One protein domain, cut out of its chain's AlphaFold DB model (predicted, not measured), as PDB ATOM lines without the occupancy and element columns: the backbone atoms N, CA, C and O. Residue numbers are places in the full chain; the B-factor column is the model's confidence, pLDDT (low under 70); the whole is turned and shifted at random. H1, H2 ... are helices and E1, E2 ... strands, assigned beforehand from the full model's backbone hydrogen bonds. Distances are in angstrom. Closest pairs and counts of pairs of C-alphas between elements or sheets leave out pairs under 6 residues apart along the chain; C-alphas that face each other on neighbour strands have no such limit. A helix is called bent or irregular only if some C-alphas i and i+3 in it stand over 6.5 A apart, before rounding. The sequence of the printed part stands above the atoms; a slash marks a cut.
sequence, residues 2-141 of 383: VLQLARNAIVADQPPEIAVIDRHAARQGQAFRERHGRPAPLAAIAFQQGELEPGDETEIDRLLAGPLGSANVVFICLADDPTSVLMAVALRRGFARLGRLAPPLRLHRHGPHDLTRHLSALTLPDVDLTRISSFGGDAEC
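AT A GLANCE: This is residues 2 to 141 of the 383 residues of the protein "RyR domain-containing protein" of Brevundimonas sp (UniProt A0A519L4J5). A small parallel sheet, E3, E4 and E5, has the long helix H5 and the short H6 over one face, and beside its E3 edge stands a second parallel pair, E1 and E2, with H2 packed on it. H3 meets the later part of H5 nearly at right angles, and residues 34 to 39, of which 34 to 36 belong to H2, stick out. The printed part has 140 residues, with six named helices and five named strands in the order H1 E1 H2 E2 H3 H4 E3 H5 E4 H6 E5, and its class is mixed. It is compact, with a radius of gyration of the C-alphas of 14.9 A and spans of 45 by 39 by 31 A.

HOW THE PARTS SIT: The larger sheet runs E3, residues 74 to 76, E4, residues 105 to 108, and E5, residues 132 to 135. E3 and E4 are parallel at 31 degrees, with N 76 and O 106 at 2.8 A; E4 and E5 are parallel at 35 degrees, with N 107 and O 133 at 2.8 A. H5, residues 81 to 97, and H6, residues 115 to 121, are on the same face, making two layers, helices over one face of a sheet. H5 has a height over the sheet of 9.2 A and runs along E4, at 12 degrees on the local plane; the closest C-alphas are those of Ser 84 and Leu 107, 6.2 A. H6, only just irregular with C-alphas 117 and 120 at 6.7 A, touches H5 with residues 81 to 85 of H5 alone; the closest C-alphas, of Asp 81 and Leu 115, are 7.0 A apart, at a steep tilt of 44 degrees, the same way. H3, residues 57 to 64, touches residues 90 to 95 of H5 alone, about perpendicular at 79 degrees; the closest C-alphas are those of Asp 61 and Gly 94, 6.1 A. H1, residues 2 to 9, only grazes the sheet. E1, residues 18 to 22, and E2, residues 45 to 49, are parallel at 25 degrees, with N 46 and O 18 at 2.8 A; the closest C-alphas of E1 and E3, Ala 19 and Val 74, are 7.2 A apart. H2, residues 25 to 36, is closest to E2 at Ala 25 and Gln 49, C-alphas 4.7 A apart. H4, residues 67 to 70, is close to but not clearly touching H3, with the closest C-alphas, Leu 63 and Gly 69, at 7.1 A. E1, H2, E2; E3, H5, E4; and E4, H6, E5 are strand-helix-strand units, two parallel neighbour strands with a helix between, each with a right-handed crossover. Every O i to N i+4 pair is within hydrogen-bond range in H2, H3 and H5; H1 has 3 of 4, H6 has 0 of 3 but 3 of 4 O i to N i+3 pairs, and H4 is too short for an i+4 pair.

IN THESE COORDINATES: H1 begins at C-alpha 2, (161.199, -27.086, 206.173). H5 measures 24.4 A from C-alpha 81 at (157.388, -38.309, 190.910) to C-alpha 97, H2 15.5 A, E1 13.3 A and E2 13.0 A. E5 ends at C-alpha 135, (154.554, -28.718, 195.469).

THE WHOLE: The two C-alphas farthest apart, of Gly 37 and Thr 123, are 45.0 A apart. The printed part has no cut and no long link. Its mean pLDDT is 70.4, with 61 residues under 70, among them residues 2 to 18, 35 to 45 and 111 to 131 of this model.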
ATOM      1  N   VAL A   2     161.917 -27.059 204.857       37.53
ATOM      2  CA  VAL A   2     161.199 -27.086 206.173       37.53
ATOM      3  C   VAL A   2     160.304 -25.861 206.464       37.53
ATOM      4  O   VAL A   2     159.188 -26.028 206.942       37.53
ATOM      5  N   LEU A   3     160.728 -24.643 206.108       36.91
ATOM      6  CA  LEU A   3     159.895 -23.431 206.229       36.91
ATOM      7  C   LEU A   3     158.725 -23.397 205.219       36.91
ATOM      8  O   LEU A   3     157.620 -22.989 205.564       36.91
ATOM      9  N   GLN A   4     158.923 -23.935 204.011       40.91
ATOM     10  CA  GLN A   4     157.850 -24.156 203.028       40.91
ATOM     11  C   GLN A   4     156.903 -25.298 203.454       40.91
ATOM     12  O   GLN A   4     155.725 -25.277 203.111       40.91
ATOM     13  N   LEU A   5     157.380 -26.281 204.231       44.53
ATOM     14  CA  LEU A   5     156.535 -27.322 204.836       44.53
ATOM     15  C   LEU A   5     155.634 -26.710 205.919       44.53
ATOM     16  O   LEU A   5     154.437 -26.982 205.954       44.53
ATOM     17  N   ALA A   6     156.175 -25.802 206.739       40.91
ATOM     18  CA  ALA A   6     155.393 -25.050 207.720       40.91
ATOM     19  C   ALA A   6     154.292 -24.194 207.062       40.91
ATOM     20  O   ALA A   6     153.216 -24.051 207.638       40.91
ATOM     21  N   ARG A   7     154.505 -23.706 205.825       40.34
ATOM     22  CA  ARG A   7     153.511 -22.933 205.052       40.34
ATOM     23  C   ARG A   7     152.190 -23.651 204.833       40.34
ATOM     24  O   ARG A   7     151.149 -23.007 204.867       40.34
ATOM     25  N   ASN A   8     152.231 -24.961 204.610       38.97
ATOM     26  CA  ASN A   8     151.035 -25.738 204.278       38.97
ATOM     27  C   ASN A   8     150.515 -26.585 205.451       38.97
ATOM     28  O   ASN A   8     149.528 -27.294 205.279       38.97
ATOM     29  N   ALA A   9     151.172 -26.536 206.615       39.50
ATOM     30  CA  ALA A   9     150.845 -27.356 207.785       39.50
ATOM     31  C   ALA A   9     150.067 -26.614 208.883       39.50
ATOM     32  O   ALA A   9     149.586 -27.248 209.821       39.50
ATOM     33  N   ILE A  10     149.942 -25.286 208.793       42.03
ATOM     34  CA  ILE A  10     149.235 -24.491 209.801       42.03
ATOM     35  C   ILE A  10     147.726 -24.602 209.566       42.03
ATOM     36  O   ILE A  10     147.140 -23.929 208.715       42.03
ATOM     37  N   VAL A  11     147.104 -25.463 210.364       42.81
ATOM     38  CA  VAL A  11     145.687 -25.387 210.710       42.81
ATOM     39  C   VAL A  11     145.553 -24.324 211.803       42.81
ATOM     40  O   VAL A  11     146.380 -24.274 212.711       42.81
ATOM     41  N   ALA A  12     144.561 -23.439 211.674       44.44
ATOM     42  CA  ALA A  12     144.321 -22.323 212.594       44.44
ATOM     43  C   ALA A  12     144.485 -22.720 214.083       44.44
ATOM     44  O   ALA A  12     144.054 -23.796 214.492       44.44
ATOM     45  N   ASP A  13     145.124 -21.834 214.852       43.41
ATOM     46  CA  ASP A  13     145.365 -21.874 216.306       43.41
ATOM     47  C   ASP A  13     146.181 -23.038 216.903       43.41
ATOM     48  O   ASP A  13     146.471 -23.009 218.102       43.41
ATOM     49  N   GLN A  14     146.647 -24.012 216.111       48.69
ATOM     50  CA  GLN A  14     147.471 -25.121 216.614       48.69
ATOM     51  C   GLN A  14     148.868 -25.177 215.969       48.69
ATOM     52  O   GLN A  14     149.026 -24.890 214.780       48.69
ATOM     53  N   PRO A  15     149.920 -25.538 216.734       51.03
ATOM     54  CA  PRO A  15     151.239 -25.778 216.161       51.03
ATOM     55  C   PRO A  15     151.175 -26.957 215.171       51.03
ATOM     56  O   PRO A  15     150.509 -27.950 215.460       51.03
ATOM     57  N   PRO A  16     151.860 -26.886 214.017       57.06
ATOM     58  CA  PRO A  16     151.812 -27.953 213.023       57.06
ATOM     59  C   PRO A  16     152.439 -29.247 213.565       57.06
ATOM     60  O   PRO A  16     153.593 -29.244 213.999       57.06
ATOM     61  N   GLU A  17     151.706 -30.361 213.487       62.19
ATOM     62  CA  GLU A  17     152.260 -31.704 213.684       62.19
ATOM     63  C   GLU A  17     152.941 -32.158 212.391       62.19
ATOM     64  O   GLU A  17     152.290 -32.371 211.366       62.19
ATOM     65  N   ILE A  18     154.269 -32.265 212.420       65.69
ATOM     66  CA  ILE A  18     155.074 -32.595 211.242       65.69
ATOM     67  C   ILE A  18     155.651 -33.999 211.427       65.69
ATOM     68  O   ILE A  18     156.414 -34.237 212.360       65.69
ATOM     69  N   ALA A  19     155.350 -34.907 210.502       72.06
ATOM     70  CA  ALA A  19     156.003 -36.208 210.406       72.06
ATOM     71  C   ALA A  19     156.929 -36.245 209.181       72.06
ATOM     72  O   ALA A  19     156.529 -35.889 208.073       72.06
ATOM     73  N   VAL A  20     158.171 -36.680 209.380       72.19
ATOM     74  CA  VAL A  20     159.160 -36.940 208.329       72.19
ATOM     75  C   VAL A  20     159.364 -38.444 208.238       72.19
ATOM     76  O   VAL A  20     159.731 -39.073 209.234       72.19
ATOM     77  N   ILE A  21     159.162 -39.004 207.046       74.62
ATOM     78  CA  ILE A  21     159.383 -40.425 206.778       74.62
ATOM     79  C   ILE A  21     160.545 -40.583 205.815       74.62
ATOM     80  O   ILE A  21     160.614 -39.893 204.803       74.62
ATOM     81  N   ASP A  22     161.462 -41.479 206.155       74.56
ATOM     82  CA  ASP A  22     162.675 -41.742 205.388       74.56
ATOM     83  C   ASP A  22     163.208 -43.149 205.716       74.56
ATOM     84  O   ASP A  22     163.085 -43.607 206.858       74.56
ATOM     85  N   ARG A  23     163.871 -43.815 204.757       81.69
ATOM     86  CA  ARG A  23     164.545 -45.125 204.958       81.69
ATOM     87  C   ARG A  23     165.569 -45.114 206.082       81.69
ATOM     88  O   ARG A  23     165.866 -46.128 206.708       81.69
ATOM     89  N   HIS A  24     166.091 -43.938 206.376       81.44
ATOM     90  CA  HIS A  24     167.064 -43.670 207.412       81.44
ATOM     91  C   HIS A  24     166.569 -42.577 208.366       81.44
ATOM     92  O   HIS A  24     167.393 -41.877 208.956       81.44
ATOM     93  N   ALA A  25     165.253 -42.424 208.562       77.56
ATOM     94  CA  ALA A  25     164.678 -41.342 209.367       77.56
ATOM     95  C   ALA A  25     165.235 -41.273 210.792       77.56
ATOM     96  O   ALA A  25     165.414 -40.175 211.313       77.56
ATOM     97  N   ALA A  26     165.554 -42.410 211.420       79.69
ATOM     98  CA  ALA A  26     166.175 -42.411 212.742       79.69
ATOM     99  C   ALA A  26     167.555 -41.735 212.706       79.69
ATOM    100  O   ALA A  26     167.829 -40.831 213.495       79.69
ATOM    101  N   ARG A  27     168.393 -42.107 211.730       82.69
ATOM    102  CA  ARG A  27     169.724 -41.525 211.522       82.69
ATOM    103  C   ARG A  27     169.640 -40.062 211.094       82.69
ATOM    104  O   ARG A  27     170.371 -39.234 211.628       82.69
ATOM    105  N   GLN A  28     168.763 -39.732 210.147       75.75
ATOM    106  CA  GLN A  28     168.582 -38.363 209.665       75.75
ATOM    107  C   GLN A  28     167.999 -37.459 210.750       75.75
ATOM    108  O   GLN A  28     168.484 -36.351 210.950       75.75
ATOM    109  N   GLY A  29     167.016 -37.947 211.503       77.06
ATOM    110  CA  GLY A  29     166.430 -37.251 212.641       77.06
ATOM    111  C   GLY A  29     167.428 -37.058 213.776       77.06
ATOM    112  O   GLY A  29     167.460 -35.989 214.382       77.06
ATOM    113  N   GLN A  30     168.281 -38.049 214.048       80.81
ATOM    114  CA  GLN A  30     169.383 -37.909 214.998       80.81
ATOM    115  C   GLN A  30     170.391 -36.860 214.518       80.81
ATOM    116  O   GLN A  30     170.651 -35.912 215.251       80.81
ATOM    117  N   ALA A  31     170.883 -36.962 213.280       77.81
ATOM    118  CA  ALA A  31     171.816 -35.993 212.705       77.81
ATOM    119  C   ALA A  31     171.229 -34.571 212.676       77.81
ATOM    120  O   ALA A  31     171.917 -33.598 212.981       77.81
ATOM    121  N   PHE A  32     169.938 -34.441 212.364       71.50
ATOM    122  CA  PHE A  32     169.205 -33.180 212.414       71.50
ATOM    123  C   PHE A  32     169.184 -32.607 213.837       71.50
ATOM    124  O   PHE A  32     169.544 -31.448 214.036       71.50
ATOM    125  N   ARG A  33     168.829 -33.419 214.841       77.00
ATOM    126  CA  ARG A  33     168.790 -32.998 216.252       77.00
ATOM    127  C   ARG A  33     170.179 -32.699 216.820       77.00
ATOM    128  O   ARG A  33     170.318 -31.776 217.612       77.00
ATOM    129  N   GLU A  34     171.209 -33.439 216.424       78.00
ATOM    130  CA  GLU A  34     172.599 -33.178 216.817       78.00
ATOM    131  C   GLU A  34     173.103 -31.858 216.230       78.00
ATOM    132  O   GLU A  34     173.749 -31.066 216.918       78.00
ATOM    133  N   ARG A  35     172.761 -31.591 214.966       68.19
ATOM    134  CA  ARG A  35     173.167 -30.377 214.257       68.19
ATOM    135  C   ARG A  35     172.427 -29.129 214.736       68.19
ATOM    136  O   ARG A  35     173.034 -28.061 214.785       68.19
ATOM    137  N   HIS A  36     171.140 -29.250 215.059       62.19
ATOM    138  CA  HIS A  36     170.247 -28.105 215.277       62.19
ATOM    139  C   HIS A  36     169.623 -28.028 216.683       62.19
ATOM    140  O   HIS A  36     168.971 -27.041 217.004       62.19
ATOM    141  N   GLY A  37     169.823 -29.027 217.547       66.81
ATOM    142  CA  GLY A  37     169.190 -29.113 218.869       66.81
ATOM    143  C   GLY A  37     167.737 -29.617 218.829       66.81
ATOM    144  O   GLY A  37     167.317 -30.297 217.893       66.81
ATOM    145  N   ARG A  38     166.948 -29.290 219.867       62.72
ATOM    146  CA  ARG A  38     165.484 -29.510 219.929       62.72
ATOM    147  C   ARG A  38     164.708 -28.184 220.094       62.72
ATOM    148  O   ARG A  38     163.992 -28.031 221.082       62.72
ATOM    149  N   PRO A  39     164.873 -27.210 219.189       51.09
ATOM    150  CA  PRO A  39     164.189 -25.926 219.299       51.09
ATOM    151  C   PRO A  39     162.675 -26.082 219.094       51.09
ATOM    152  O   PRO A  39     162.238 -26.848 218.238       51.09
ATOM    153  N   ALA A  40     161.844 -25.378 219.863       45.41
ATOM    154  CA  ALA A  40     160.404 -25.301 219.593       45.41
ATOM    155  C   ALA A  40     160.163 -24.302 218.439       45.41
ATOM    156  O   ALA A  40     160.731 -23.212 218.496       45.41
ATOM    157  N   PRO A  41     159.362 -24.611 217.393       50.22
ATOM    158  CA  PRO A  41     158.385 -25.704 217.254       50.22
ATOM    159  C   PRO A  41     158.925 -27.004 216.619       50.22
ATOM    160  O   PRO A  41     158.189 -27.977 216.490       50.22
ATOM    161  N   LEU A  42     160.207 -27.067 216.251       51.72
ATOM    162  CA  LEU A  42     160.823 -28.227 215.583       51.72
ATOM    163  C   LEU A  42     160.947 -29.468 216.486       51.72
ATOM    164  O   LEU A  42     161.138 -30.579 215.995       51.72
ATOM    165  N   ALA A  43     160.798 -29.303 217.804       54.50
ATOM    166  CA  ALA A  43     160.672 -30.404 218.754       54.50
ATOM    167  C   ALA A  43     159.458 -31.315 218.466       54.50
ATOM    168  O   ALA A  43     159.499 -32.485 218.844       54.50
ATOM    169  N   ALA A  44     158.430 -30.802 217.775       61.72
ATOM    170  CA  ALA A  44     157.245 -31.552 217.354       61.72
ATOM    171  C   ALA A  44     157.443 -32.342 216.045       61.72
ATOM    172  O   ALA A  44     156.521 -33.027 215.611       61.72
ATOM    173  N   ILE A  45     158.624 -32.272 215.409       69.94
ATOM    174  CA  ILE A  45     158.898 -33.077 214.215       69.94
ATOM    175  C   ILE A  45     159.127 -34.532 214.630       69.94
ATOM    176  O   ILE A  45     160.154 -34.891 215.224       69.94
ATOM    177  N   ALA A  46     158.171 -35.384 214.284       77.06
ATOM    178  CA  ALA A  46     158.307 -36.821 214.389       77.06
ATOM    179  C   ALA A  46     159.124 -37.349 213.204       77.06
ATOM    180  O   ALA A  46     158.852 -37.021 212.055       77.06
ATOM    181  N   PHE A  47     160.130 -38.176 213.480       78.19
ATOM    182  CA  PHE A  47     160.893 -38.877 212.448       78.19
ATOM    183  C   PHE A  47     160.521 -40.351 212.522       78.19
ATOM    184  O   PHE A  47     160.718 -40.976 213.565       78.19
ATOM    185  N   GLN A  48     159.974 -40.888 211.439       84.06
ATOM    186  CA  GLN A  48     159.483 -42.257 211.367       84.06
ATOM    187  C   GLN A  48     160.214 -43.001 210.254       84.06
ATOM    188  O   GLN A  48     160.262 -42.541 209.121       84.06
ATOM    189  N   GLN A  49     160.836 -44.132 210.580       84.94
ATOM    190  CA  GLN A  49     161.601 -44.899 209.600       84.94
ATOM    191  C   GLN A  49     160.704 -45.897 208.863       84.94
ATOM    192  O   GLN A  49     159.881 -46.558 209.499       84.94
ATOM    193  N   GLY A  50     160.898 -46.023 207.549       83.44
ATOM    194  CA  GLY A  50     160.254 -47.027 206.696       83.44
ATOM    195  C   GLY A  50     161.043 -47.249 205.405       83.44
ATOM    196  O   GLY A  50     161.678 -46.322 204.916       83.44
ATOM    197  N   GLU A  51     161.003 -48.462 204.867       81.06
ATOM    198  CA  GLU A  51     161.482 -48.842 203.532       81.06
ATOM    199  C   GLU A  51     160.795 -48.042 202.413       81.06
ATOM    200  O   GLU A  51     161.397 -47.811 201.360       81.06
ATOM    201  N   LEU A  52     159.606 -47.489 202.684       80.88
ATOM    202  CA  LEU A  52     158.878 -46.590 201.786       80.88
ATOM    203  C   LEU A  52     158.577 -47.252 200.436       80.88
ATOM    204  O   LEU A  52     158.674 -46.608 199.390       80.88
ATOM    205  N   GLU A  53     158.208 -48.529 200.465       84.25
ATOM    206  CA  GLU A  53     157.811 -49.288 199.286       84.25
ATOM    207  C   GLU A  53     156.288 -49.173 199.103       84.25
ATOM    208  O   GLU A  53     155.526 -49.728 199.896       84.25
ATOM    209  N   PRO A  54     155.785 -48.475 198.063       76.12
ATOM    210  CA  PRO A  54     154.348 -48.221 197.909       76.12
ATOM    211  C   PRO A  54     153.463 -49.475 197.834       76.12
ATOM    212  O   PRO A  54     152.257 -49.391 198.042       76.12
ATOM    213  N   GLY A  55     154.038 -50.624 197.473       81.31
ATOM    214  CA  GLY A  55     153.321 -51.894 197.356       81.31
ATOM    215  C   GLY A  55     153.223 -52.701 198.654       81.31
ATOM    216  O   GLY A  55     152.492 -53.688 198.677       81.31
ATOM    217  N   ASP A  56     153.942 -52.325 199.715       88.19
ATOM    218  CA  ASP A  56     153.926 -53.060 200.982       88.19
ATOM    219  C   ASP A  56     152.826 -52.526 201.908       88.19
ATOM    220  O   ASP A  56     153.001 -51.590 202.688       88.19
ATOM    221  N   GLU A  57     151.658 -53.160 201.847       87.00
ATOM    222  CA  GLU A  57     150.515 -52.801 202.687       87.00
ATOM    223  C   GLU A  57     150.785 -52.934 204.193       87.00
ATOM    224  O   GLU A  57     150.210 -52.181 204.981       87.00
ATOM    225  N   THR A  58     151.658 -53.861 204.599       88.56
ATOM    226  CA  THR A  58     152.007 -54.063 206.015       88.56
ATOM    227  C   THR A  58     152.872 -52.912 206.512       88.56
ATOM    228  O   THR A  58     152.749 -52.463 207.655       88.56
ATOM    229  N   GLU A  59     153.758 -52.417 205.652       88.75
ATOM    230  CA  GLU A  59     154.517 -51.206 205.916       88.75
ATOM    231  C   GLU A  59     153.611 -49.978 206.020       88.75
ATOM    232  O   GLU A  59     153.748 -49.215 206.978       88.75
ATOM    233  N   ILE A  60     152.668 -49.800 205.094       90.31
ATOM    234  CA  ILE A  60     151.723 -48.677 205.132       90.31
ATOM    235  C   ILE A  60     150.940 -48.665 206.448       90.31
ATOM    236  O   ILE A  60     150.882 -47.631 207.114       90.31
ATOM    237  N   ASP A  61     150.403 -49.807 206.881       89.25
ATOM    238  CA  ASP A  61     149.665 -49.888 208.146       89.25
ATOM    239  C   ASP A  61     150.554 -49.560 209.351       89.25
ATOM    240  O   ASP A  61     150.139 -48.844 210.265       89.25
ATOM    241  N   ARG A  62     151.816 -50.006 209.333       89.50
ATOM    242  CA  ARG A  62     152.805 -49.653 210.360       89.50
ATOM    243  C   ARG A  62     153.103 -48.155 210.369       89.50
ATOM    244  O   ARG A  62     153.242 -47.568 211.443       89.50
ATOM    245  N   LEU A  63     153.214 -47.535 209.193       89.25
ATOM    246  CA  LEU A  63     153.421 -46.097 209.072       89.25
ATOM    247  C   LEU A  63     152.235 -45.334 209.680       89.25
ATOM    248  O   LEU A  63     152.435 -44.473 210.538       89.25
ATOM    249  N   LEU A  64     151.010 -45.723 209.324       89.44
ATOM    250  CA  LEU A  64     149.762 -45.110 209.790       89.44
ATOM    251  C   LEU A  64     149.437 -45.361 211.268       89.44
ATOM    252  O   LEU A  64     148.718 -44.565 211.871       89.44
ATOM    253  N   ALA A  65     149.964 -46.430 211.865       88.69
ATOM    254  CA  ALA A  65     149.895 -46.664 213.307       88.69
ATOM    255  C   ALA A  65     150.852 -45.758 214.110       88.69
ATOM    256  O   ALA A  65     150.725 -45.652 215.330       88.69
ATOM    257  N   GLY A  66     151.820 -45.121 213.444       86.19
ATOM    258  CA  GLY A  66     152.767 -44.189 214.050       86.19
ATOM    259  C   GLY A  66     152.391 -42.712 213.860       86.19
ATOM    260  O   GLY A  66     151.244 -42.394 213.540       86.19
ATOM    261  N   PRO A  67     153.358 -41.791 214.036       81.50
ATOM    262  CA  PRO A  67     153.131 -40.346 213.937       81.50
ATOM    263  C   PRO A  67     152.528 -39.866 212.613       81.50
ATOM    264  O   PRO A  67     151.816 -38.868 212.599       81.50
ATOM    265  N   LEU A  68     152.770 -40.570 211.499       84.19
ATOM    266  CA  LEU A  68     152.111 -40.256 210.230       84.19
ATOM    267  C   LEU A  68     150.584 -40.310 210.342       84.19
ATOM    268  O   LEU A  68     149.886 -39.522 209.707       84.19
ATOM    269  N   GLY A  69     150.068 -41.238 211.147       82.81
ATOM    270  CA  GLY A  69     148.642 -41.428 211.328       82.81
ATOM    271  C   GLY A  69     147.942 -40.181 211.848       82.81
ATOM    272  O   GLY A  69     146.830 -39.913 211.412       82.81
ATOM    273  N   SER A  70     148.539 -39.431 212.775       75.19
ATOM    274  CA  SER A  70     147.918 -38.231 213.357       75.19
ATOM    275  C   SER A  70     148.224 -36.944 212.589       75.19
ATOM    276  O   SER A  70     147.726 -35.890 212.965       75.19
ATOM    277  N   ALA A  71     149.016 -37.007 211.515       72.75
ATOM    278  CA  ALA A  71     149.453 -35.817 210.802       72.75
ATOM    279  C   ALA A  71     148.283 -35.079 210.128       72.75
ATOM    280  O   ALA A  71     147.470 -35.672 209.417       72.75
ATOM    281  N   ASN A  72     148.256 -33.753 210.274       62.53
ATOM    282  CA  ASN A  72     147.242 -32.891 209.651       62.53
ATOM    283  C   ASN A  72     147.546 -32.577 208.172       62.53
ATOM    284  O   ASN A  72     146.668 -32.150 207.423       62.53
ATOM    285  N   VAL A  73     148.791 -32.796 207.740       64.69
ATOM    286  CA  VAL A  73     149.263 -32.743 206.349       64.69
ATOM    287  C   VAL A  73     150.443 -33.701 206.202       64.69
ATOM    288  O   VAL A  73     151.232 -33.862 207.132       64.69
ATOM    289  N   VAL A  74     150.597 -34.319 205.034       74.50
ATOM    290  CA  VAL A  74     151.730 -35.209 204.747       74.50
ATOM    291  C   VAL A  74     152.465 -34.711 203.521       74.50
ATOM    292  O   VAL A  74     151.854 -34.451 202.488       74.50
ATOM    293  N   PHE A  75     153.787 -34.620 203.620       72.56
ATOM    294  CA  PHE A  75     154.645 -34.314 202.484       72.56
ATOM    295  C   PHE A  75     155.419 -35.559 202.073       72.56
ATOM    296  O   PHE A  75     156.077 -36.191 202.897       72.56
ATOM    297  N   ILE A  76     155.331 -35.904 200.795       80.00
ATOM    298  CA  ILE A  76     155.961 -37.074 200.194       80.00
ATOM    299  C   ILE A  76     157.090 -36.566 199.302       80.00
ATOM    300  O   ILE A  76     156.851 -36.002 198.235       80.00
ATOM    301  N   CYS A  77     158.323 -36.739 199.774       76.25
ATOM    302  CA  CYS A  77     159.542 -36.269 199.112       76.25
ATOM    303  C   CYS A  77     160.423 -37.456 198.702       76.25
ATOM    304  O   CYS A  77     161.574 -37.545 199.128       76.25
ATOM    305  N   LEU A  78     159.867 -38.409 197.946       81.56
ATOM    306  CA  LEU A  78     160.619 -39.585 197.491       81.56
ATOM    307  C   LEU A  78     161.496 -39.238 196.285       81.56
ATOM    308  O   LEU A  78     161.479 -38.106 195.813       81.56
ATOM    309  N   ALA A  79     162.298 -40.195 195.816       80.19
ATOM    310  CA  ALA A  79     163.344 -39.959 194.820       80.19
ATOM    311  C   ALA A  79     162.830 -39.477 193.449       80.19
ATOM    312  O   ALA A  79     163.585 -38.852 192.709       80.19
ATOM    313  N   ASP A  80     161.566 -39.753 193.123       81.56
ATOM    314  CA  ASP A  80     160.947 -39.409 191.847       81.56
ATOM    315  C   ASP A  80     159.419 -39.242 191.968       81.56
ATOM    316  O   ASP A  80     158.791 -39.649 192.957       81.56
ATOM    317  N   ASP A  81     158.824 -38.610 190.950       79.56
ATOM    318  CA  ASP A  81     157.388 -38.309 190.910       79.56
ATOM    319  C   ASP A  81     156.515 -39.581 190.860       79.56
ATOM    320  O   ASP A  81     155.572 -39.663 191.654       79.56
ATOM    321  N   PRO A  82     156.791 -40.600 190.011       83.88
ATOM    322  CA  PRO A  82     156.015 -41.844 189.994       83.88
ATOM    323  C   PRO A  82     155.961 -42.561 191.347       83.88
ATOM    324  O   PRO A  82     154.880 -42.942 191.800       83.88
ATOM    325  N   THR A  83     157.098 -42.706 192.025       85.44
ATOM    326  CA  THR A  83     157.176 -43.357 193.339       85.44
ATOM    327  C   THR A  83     156.409 -42.556 194.389       85.44
ATOM    328  O   THR A  83     155.672 -43.128 195.193       85.44
ATOM    329  N   SER A  84     156.506 -41.223 194.347       85.50
ATOM    330  CA  SER A  84     155.747 -40.333 195.236       85.50
ATOM    331  C   SER A  84     154.234 -40.457 195.028       85.50
ATOM    332  O   SER A  84     153.480 -40.486 196.001       85.50
ATOM    333  N   VAL A  85     153.784 -40.588 193.777       85.00
ATOM    334  CA  VAL A  85     152.376 -40.846 193.433       85.00
ATOM    335  C   VAL A  85     151.919 -42.198 193.962       85.00
ATOM    336  O   VAL A  85     150.892 -42.266 194.634       85.00
ATOM    337  N   LEU A  86     152.677 -43.267 193.706       87.94
ATOM    338  CA  LEU A  86     152.330 -44.603 194.187       87.94
ATOM    339  C   LEU A  86     152.236 -44.634 195.715       87.94
ATOM    340  O   LEU A  86     151.270 -45.172 196.255       87.94
ATOM    341  N   MET A  87     153.185 -44.004 196.413       89.44
ATOM    342  CA  MET A  87     153.153 -43.881 197.872       89.44
ATOM    343  C   MET A  87     151.909 -43.124 198.343       89.44
ATOM    344  O   MET A  87     151.250 -43.538 199.292       89.44
ATOM    345  N   ALA A  88     151.543 -42.034 197.664       88.25
ATOM    346  CA  ALA A  88     150.348 -41.269 198.002       88.25
ATOM    347  C   ALA A  88     149.070 -42.113 197.881       88.25
ATOM    348  O   ALA A  88     148.227 -42.090 198.778       88.25
ATOM    349  N   VAL A  89     148.949 -42.905 196.811       87.56
ATOM    350  CA  VAL A  89     147.834 -43.847 196.604       87.56
ATOM    351  C   VAL A  89     147.823 -44.932 197.686       87.56
ATOM    352  O   VAL A  89     146.765 -45.251 198.227       87.56
ATOM    353  N   ALA A  90     148.987 -45.484 198.030       90.56
ATOM    354  CA  ALA A  90     149.121 -46.520 199.051       90.56
ATOM    355  C   ALA A  90     148.706 -46.012 200.439       90.56
ATOM    356  O   ALA A  90     147.884 -46.633 201.111       90.56
ATOM    357  N   LEU A  91     149.185 -44.828 200.831       89.00
ATOM    358  CA  LEU A  91     148.785 -44.168 202.073       89.00
ATOM    359  C   LEU A  91     147.280 -43.900 202.102       89.00
ATOM    360  O   LEU A  91     146.636 -44.163 203.115       89.00
ATOM    361  N   ARG A  92     146.700 -43.431 200.990       87.00
ATOM    362  CA  ARG A  92     145.250 -43.216 200.870       87.00
ATOM    363  C   ARG A  92     144.455 -44.494 201.105       87.00
ATOM    364  O   ARG A  92     143.522 -44.473 201.903       87.00
ATOM    365  N   ARG A  93     144.856 -45.601 200.473       87.38
ATOM    366  CA  ARG A  93     144.265 -46.928 200.714       87.38
ATOM    367  C   ARG A  93     144.371 -47.325 202.178       87.38
ATOM    368  O   ARG A  93     143.381 -47.752 202.759       87.38
ATOM    369  N   GLY A  94     145.539 -47.140 202.786       88.12
ATOM    370  CA  GLY A  94     145.743 -47.433 204.201       88.12
ATOM    371  C   GLY A  94     144.806 -46.628 205.110       88.12
ATOM    372  O   GLY A  94     144.130 -47.207 205.958       88.12
ATOM    373  N   PHE A  95     144.686 -45.314 204.897       85.75
ATOM    374  CA  PHE A  95     143.741 -44.468 205.638       85.75
ATOM    375  C   PHE A  95     142.290 -44.941 205.461       85.75
ATOM    376  O   PHE A  95     141.577 -45.085 206.455       85.75
ATOM    377  N   ALA A  96     141.880 -45.255 204.227       81.81
ATOM    378  CA  ALA A  96     140.542 -45.760 203.926       81.81
ATOM    379  C   ALA A  96     140.248 -47.094 204.634       81.81
ATOM    380  O   ALA A  96     139.203 -47.225 205.270       81.81
ATOM    381  N   ARG A  97     141.190 -48.051 204.620       84.75
ATOM    382  CA  ARG A  97     141.065 -49.332 205.348       84.75
ATOM    383  C   ARG A  97     140.881 -49.145 206.850       84.75
ATOM    384  O   ARG A  97     140.156 -49.911 207.476       84.75
ATOM    385  N   LEU A  98     141.521 -48.128 207.424       81.44
ATOM    386  CA  LEU A  98     141.386 -47.782 208.840       81.44
ATOM    387  C   LEU A  98     140.105 -46.985 209.149       81.44
ATOM    388  O   LEU A  98     139.885 -46.634 210.306       81.44
ATOM    389  N   GLY A  99     139.277 -46.662 208.148       71.81
ATOM    390  CA  GLY A  99     138.082 -45.828 208.311       71.81
ATOM    391  C   GLY A  99     138.403 -44.365 208.632       71.81
ATOM    392  O   GLY A  99     137.612 -43.678 209.276       71.81
ATOM    393  N   ARG A 100     139.587 -43.884 208.233       75.31
ATOM    394  CA  ARG A 100     140.103 -42.550 208.562       75.31
ATOM    395  C   ARG A 100     140.185 -41.695 207.305       75.31
ATOM    396  O   ARG A 100     140.609 -42.161 206.252       75.31
ATOM    397  N   LEU A 101     139.837 -40.415 207.425       66.25
ATOM    398  CA  LEU A 101     140.055 -39.464 206.339       66.25
ATOM    399  C   LEU A 101     141.556 -39.197 206.206       66.25
ATOM    400  O   LEU A 101     142.197 -38.760 207.162       66.25
ATOM    401  N   ALA A 102     142.109 -39.440 205.023       74.88
ATOM    402  CA  ALA A 102     143.497 -39.103 204.759       74.88
ATOM    403  C   ALA A 102     143.689 -37.573 204.743       74.88
ATOM    404  O   ALA A 102     142.899 -36.862 204.104       74.88
ATOM    405  N   PRO A 103     144.752 -37.051 205.379       70.75
ATOM    406  CA  PRO A 103     145.096 -35.640 205.283       70.75
ATOM    407  C   PRO A 103     145.475 -35.264 203.837       70.75
ATOM    408  O   PRO A 103     145.679 -36.139 202.979       70.75
ATOM    409  N   PRO A 104     145.592 -33.962 203.522       69.88
ATOM    410  CA  PRO A 104     146.214 -33.529 202.278       69.88
ATOM    411  C   PRO A 104     147.607 -34.153 202.124       69.88
ATOM    412  O   PRO A 104     148.437 -34.058 203.031       69.88
ATOM    413  N   LEU A 105     147.856 -34.775 200.969       76.56
ATOM    414  CA  LEU A 105     149.159 -35.319 200.600       76.56
ATOM    415  C   LEU A 105     149.811 -34.371 199.589       76.56
ATOM    416  O   LEU A 105     149.226 -34.053 198.551       76.56
ATOM    417  N   ARG A 106     151.016 -33.895 199.897       71.50
ATOM    418  CA  ARG A 106     151.780 -32.947 199.084       71.50
ATOM    419  C   ARG A 106     153.025 -33.634 198.535       71.50
ATOM    420  O   ARG A 106     153.881 -34.046 199.307       71.50
ATOM    421  N   LEU A 107     153.129 -33.772 197.220       79.12
ATOM    422  CA  LEU A 107     154.207 -34.511 196.559       79.12
ATOM    423  C   LEU A 107     155.265 -33.541 196.049       79.12
ATOM    424  O   LEU A 107     154.937 -32.591 195.338       79.12
ATOM    425  N   HIS A 108     156.525 -33.772 196.407       77.69
ATOM    426  CA  HIS A 108     157.626 -32.983 195.868       77.69
ATOM    427  C   HIS A 108     157.773 -33.287 194.381       77.69
ATOM    428  O   HIS A 108     157.927 -34.451 194.018       77.69
ATOM    429  N   ARG A 109     157.725 -32.251 193.540       77.06
ATOM    430  CA  ARG A 109     157.875 -32.401 192.095       77.06
ATOM    431  C   ARG A 109     159.350 -32.404 191.697       77.06
ATOM    432  O   ARG A 109     160.098 -31.510 192.080       77.06
ATOM    433  N   HIS A 110     159.755 -33.381 190.895       73.69
ATOM    434  CA  HIS A 110     161.111 -33.504 190.352       73.69
ATOM    435  C   HIS A 110     161.193 -33.135 188.869       73.69
ATOM    436  O   HIS A 110     162.255 -32.723 188.405       73.69
ATOM    437  N   GLY A 111     160.095 -33.278 188.120       67.31
ATOM    438  CA  GLY A 111     160.022 -32.938 186.698       67.31
ATOM    439  C   GLY A 111     159.204 -31.676 186.376       67.31
ATOM    440  O   GLY A 111     158.474 -31.157 187.218       67.31
ATOM    441  N   PRO A 112     159.246 -31.200 185.116       61.25
ATOM    442  CA  PRO A 112     158.417 -30.077 184.657       61.25
ATOM    443  C   PRO A 112     156.920 -30.436 184.602       61.25
ATOM    444  O   PRO A 112     156.040 -29.571 184.628       61.25
ATOM    445  N   HIS A 113     156.601 -31.730 184.540       63.62
ATOM    446  CA  HIS A 113     155.234 -32.225 184.459       63.62
ATOM    447  C   HIS A 113     154.665 -32.526 185.842       63.62
ATOM    448  O   HIS A 113     155.241 -33.260 186.637       63.62
ATOM    449  N   ASP A 114     153.486 -31.977 186.112       69.31
ATOM    450  CA  ASP A 114     152.754 -32.241 187.339       69.31
ATOM    451  C   ASP A 114     151.917 -33.515 187.207       69.31
ATOM    452  O   ASP A 114     150.771 -33.464 186.749       69.31
ATOM    453  N   LEU A 115     152.469 -34.656 187.630       68.19
ATOM    454  CA  LEU A 115     151.742 -35.931 187.589       68.19
ATOM    455  C   LEU A 115     150.447 -35.898 188.417       68.19
ATOM    456  O   LEU A 115     149.508 -36.627 188.102       68.19
ATOM    457  N   THR A 116     150.345 -35.014 189.420       66.75
ATOM    458  CA  THR A 116     149.144 -34.918 190.265       66.75
ATOM    459  C   THR A 116     147.930 -34.350 189.528       66.75
ATOM    460  O   THR A 116     146.803 -34.707 189.858       66.75
ATOM    461  N   ARG A 117     148.130 -33.567 188.454       63.78
ATOM    462  CA  ARG A 117     147.029 -32.988 187.651       63.78
ATOM    463  C   ARG A 117     146.157 -34.026 186.961       63.78
ATOM    464  O   ARG A 117     145.020 -33.725 186.616       63.78
ATOM    465  N   HIS A 118     146.697 -35.217 186.734       63.12
ATOM    466  CA  HIS A 118     145.990 -36.300 186.061       63.12
ATOM    467  C   HIS A 118     145.365 -37.292 187.045       63.12
ATOM    468  O   HIS A 118     144.524 -38.086 186.637       63.12
ATOM    469  N   LEU A 119     145.729 -37.236 188.332       64.81
ATOM    470  CA  LEU A 119     145.244 -38.187 189.335       64.81
ATOM    471  C   LEU A 119     143.745 -38.059 189.584       64.81
ATOM    472  O   LEU A 119     143.075 -39.072 189.726       64.81
ATOM    473  N   SER A 120     143.204 -36.841 189.566       53.84
ATOM    474  CA  SER A 120     141.763 -36.608 189.725       53.84
ATOM    475  C   SER A 120     140.919 -37.179 188.580       53.84
ATOM    476  O   SER A 120     139.716 -37.355 188.743       53.84
ATOM    477  N   ALA A 121     141.531 -37.475 187.428       52.06
ATOM    478  CA  ALA A 121     140.870 -38.128 186.301       52.06
ATOM    479  C   ALA A 121     140.959 -39.663 186.362       52.06
ATOM    480  O   ALA A 121     140.294 -40.344 185.582       52.06
ATOM    481  N   LEU A 122     141.782 -40.222 187.259       55.56
ATOM    482  CA  LEU A 122     141.884 -41.662 187.459       55.56
ATOM    483  C   LEU A 122     140.786 -42.127 188.410       55.56
ATOM    484  O   LEU A 122     140.687 -41.668 189.543       55.56
ATOM    485  N   THR A 123     139.991 -43.096 187.967       59.72
ATOM    486  CA  THR A 123     139.017 -43.762 188.828       59.72
ATOM    487  C   THR A 123     139.659 -45.008 189.425       59.72
ATOM    488  O   THR A 123     139.782 -46.036 188.761       59.72
ATOM    489  N   LEU A 124     140.090 -44.910 190.681       66.75
ATOM    490  CA  LEU A 124     140.461 -46.068 191.487       66.75
ATOM    491  C   LEU A 124     139.306 -46.381 192.446       66.75
ATOM    492  O   LEU A 124     138.921 -45.497 193.211       66.75
ATOM    493  N   PRO A 125     138.752 -47.609 192.431       62.22
ATOM    494  CA  PRO A 125     137.767 -48.021 193.426       62.22
ATOM    495  C   PRO A 125     138.330 -47.823 194.837       62.22
ATOM    496  O   PRO A 125     139.484 -48.175 195.090       62.22
ATOM    497  N   ASP A 126     137.522 -47.238 195.721       63.91
ATOM    498  CA  ASP A 126     137.801 -47.086 197.156       63.91
ATOM    499  C   ASP A 126     139.004 -46.190 197.522       63.91
ATOM    500  O   ASP A 126     139.493 -46.230 198.654       63.91
ATOM    501  N   VAL A 127     139.493 -45.356 196.592       67.38
ATOM    502  CA  VAL A 127     140.613 -44.429 196.838       67.38
ATOM    503  C   VAL A 127     140.318 -43.027 196.312       67.38
ATOM    504  O   VAL A 127     140.336 -42.790 195.107       67.38
ATOM    505  N   ASP A 128     140.149 -42.074 197.227       65.44
ATOM    506  CA  ASP A 128     140.068 -40.646 196.899       65.44
ATOM    507  C   ASP A 128     141.466 -40.066 196.599       65.44
ATOM    508  O   ASP A 128     142.329 -39.987 197.483       65.44
ATOM    509  N   LEU A 129     141.672 -39.627 195.353       67.62
ATOM    510  CA  LEU A 129     142.918 -39.027 194.858       67.62
ATOM    511  C   LEU A 129     142.901 -37.489 194.824       67.62
ATOM    512  O   LEU A 129     143.914 -36.873 194.492       67.62
ATOM    513  N   THR A 130     141.782 -36.851 195.159       60.38
ATOM    514  CA  THR A 130     141.557 -35.411 194.940       60.38
ATOM    515  C   THR A 130     142.406 -34.506 195.829       60.38
ATOM    516  O   THR A 130     142.784 -33.413 195.409       60.38
ATOM    517  N   ARG A 131     142.786 -34.970 197.028       64.25
ATOM    518  CA  ARG A 131     143.667 -34.223 197.950       64.25
ATOM    519  C   ARG A 131     145.122 -34.688 197.904       64.25
ATOM    520  O   ARG A 131     145.852 -34.581 198.892       64.25
ATOM    521  N   ILE A 132     145.535 -35.179 196.739       75.94
ATOM    522  CA  ILE A 132     146.933 -35.335 196.352       75.94
ATOM    523  C   ILE A 132     147.279 -34.159 195.440       75.94
ATOM    524  O   ILE A 132     146.729 -34.031 194.351       75.94
ATOM    525  N   SER A 133     148.198 -33.296 195.862       68.69
ATOM    526  CA  SER A 133     148.720 -32.236 194.995       68.69
ATOM    527  C   SER A 133     150.233 -32.225 195.021       68.69
ATOM    528  O   SER A 133     150.850 -32.678 195.983       68.69
ATOM    529  N   SER A 134     150.853 -31.669 193.992       72.06
ATOM    530  CA  SER A 134     152.289 -31.426 194.024       72.06
ATOM    531  C   SER A 134     152.635 -30.092 194.691       72.06
ATOM    532  O   SER A 134     151.790 -29.208 194.854       72.06
ATOM    533  N   PHE A 135     153.895 -29.965 195.091       68.38
ATOM    534  CA  PHE A 135     154.554 -28.718 195.469       68.38
ATOM    535  C   PHE A 135     155.966 -28.697 194.862       68.38
ATOM    536  O   PHE A 135     156.501 -29.751 194.514       68.38
ATOM    537  N   GLY A 136     156.571 -27.514 194.723       59.47
ATOM    538  CA  GLY A 136     157.931 -27.390 194.185       59.47
ATOM    539  C   GLY A 136     158.045 -27.484 192.658       59.47
ATOM    540  O   GLY A 136     159.084 -27.909 192.170       59.47
ATOM    541  N   GLY A 137     156.997 -27.137 191.894       57.22
ATOM    542  CA  GLY A 137     157.022 -27.174 190.421       57.22
ATOM    543  C   GLY A 137     156.675 -25.848 189.735       57.22
ATOM    544  O   GLY A 137     156.185 -24.927 190.378       57.22
ATOM    545  N   ASP A 138     156.850 -25.786 188.409       45.75
ATOM    546  CA  ASP A 138     156.914 -24.588 187.537       45.75
ATOM    547  C   ASP A 138     155.795 -23.518 187.613       45.75
ATOM    548  O   ASP A 138     155.915 -22.462 186.999       45.75
ATOM    549  N   ALA A 139     154.715 -23.685 188.381       45.53
ATOM    550  CA  ALA A 139     153.879 -22.527 188.756       45.53
ATOM    551  C   ALA A 139     154.635 -21.574 189.714       45.53
ATOM    552  O   ALA A 139     154.342 -20.384 189.800       45.53
ATOM    553  N   GLU A 140     155.677 -22.099 190.355       46.97
ATOM    554  CA  GLU A 140     156.776 -21.398 191.011       46.97
ATOM    555  C   GLU A 140     157.898 -21.023 190.006       46.97
ATOM    556  O   GLU A 140     158.979 -20.608 190.389       46.97
ATOM    557  N   CYS A 141     157.670 -21.117 188.693       38.78
ATOM    558  CA  CYS A 141     158.510 -20.519 187.648       38.78
ATOM    559  C   CYS A 141     157.907 -19.218 187.107       38.78
ATOM    560  O   CYS A 141     158.063 -18.879 185.933       38.78
TER     561      CYS A 141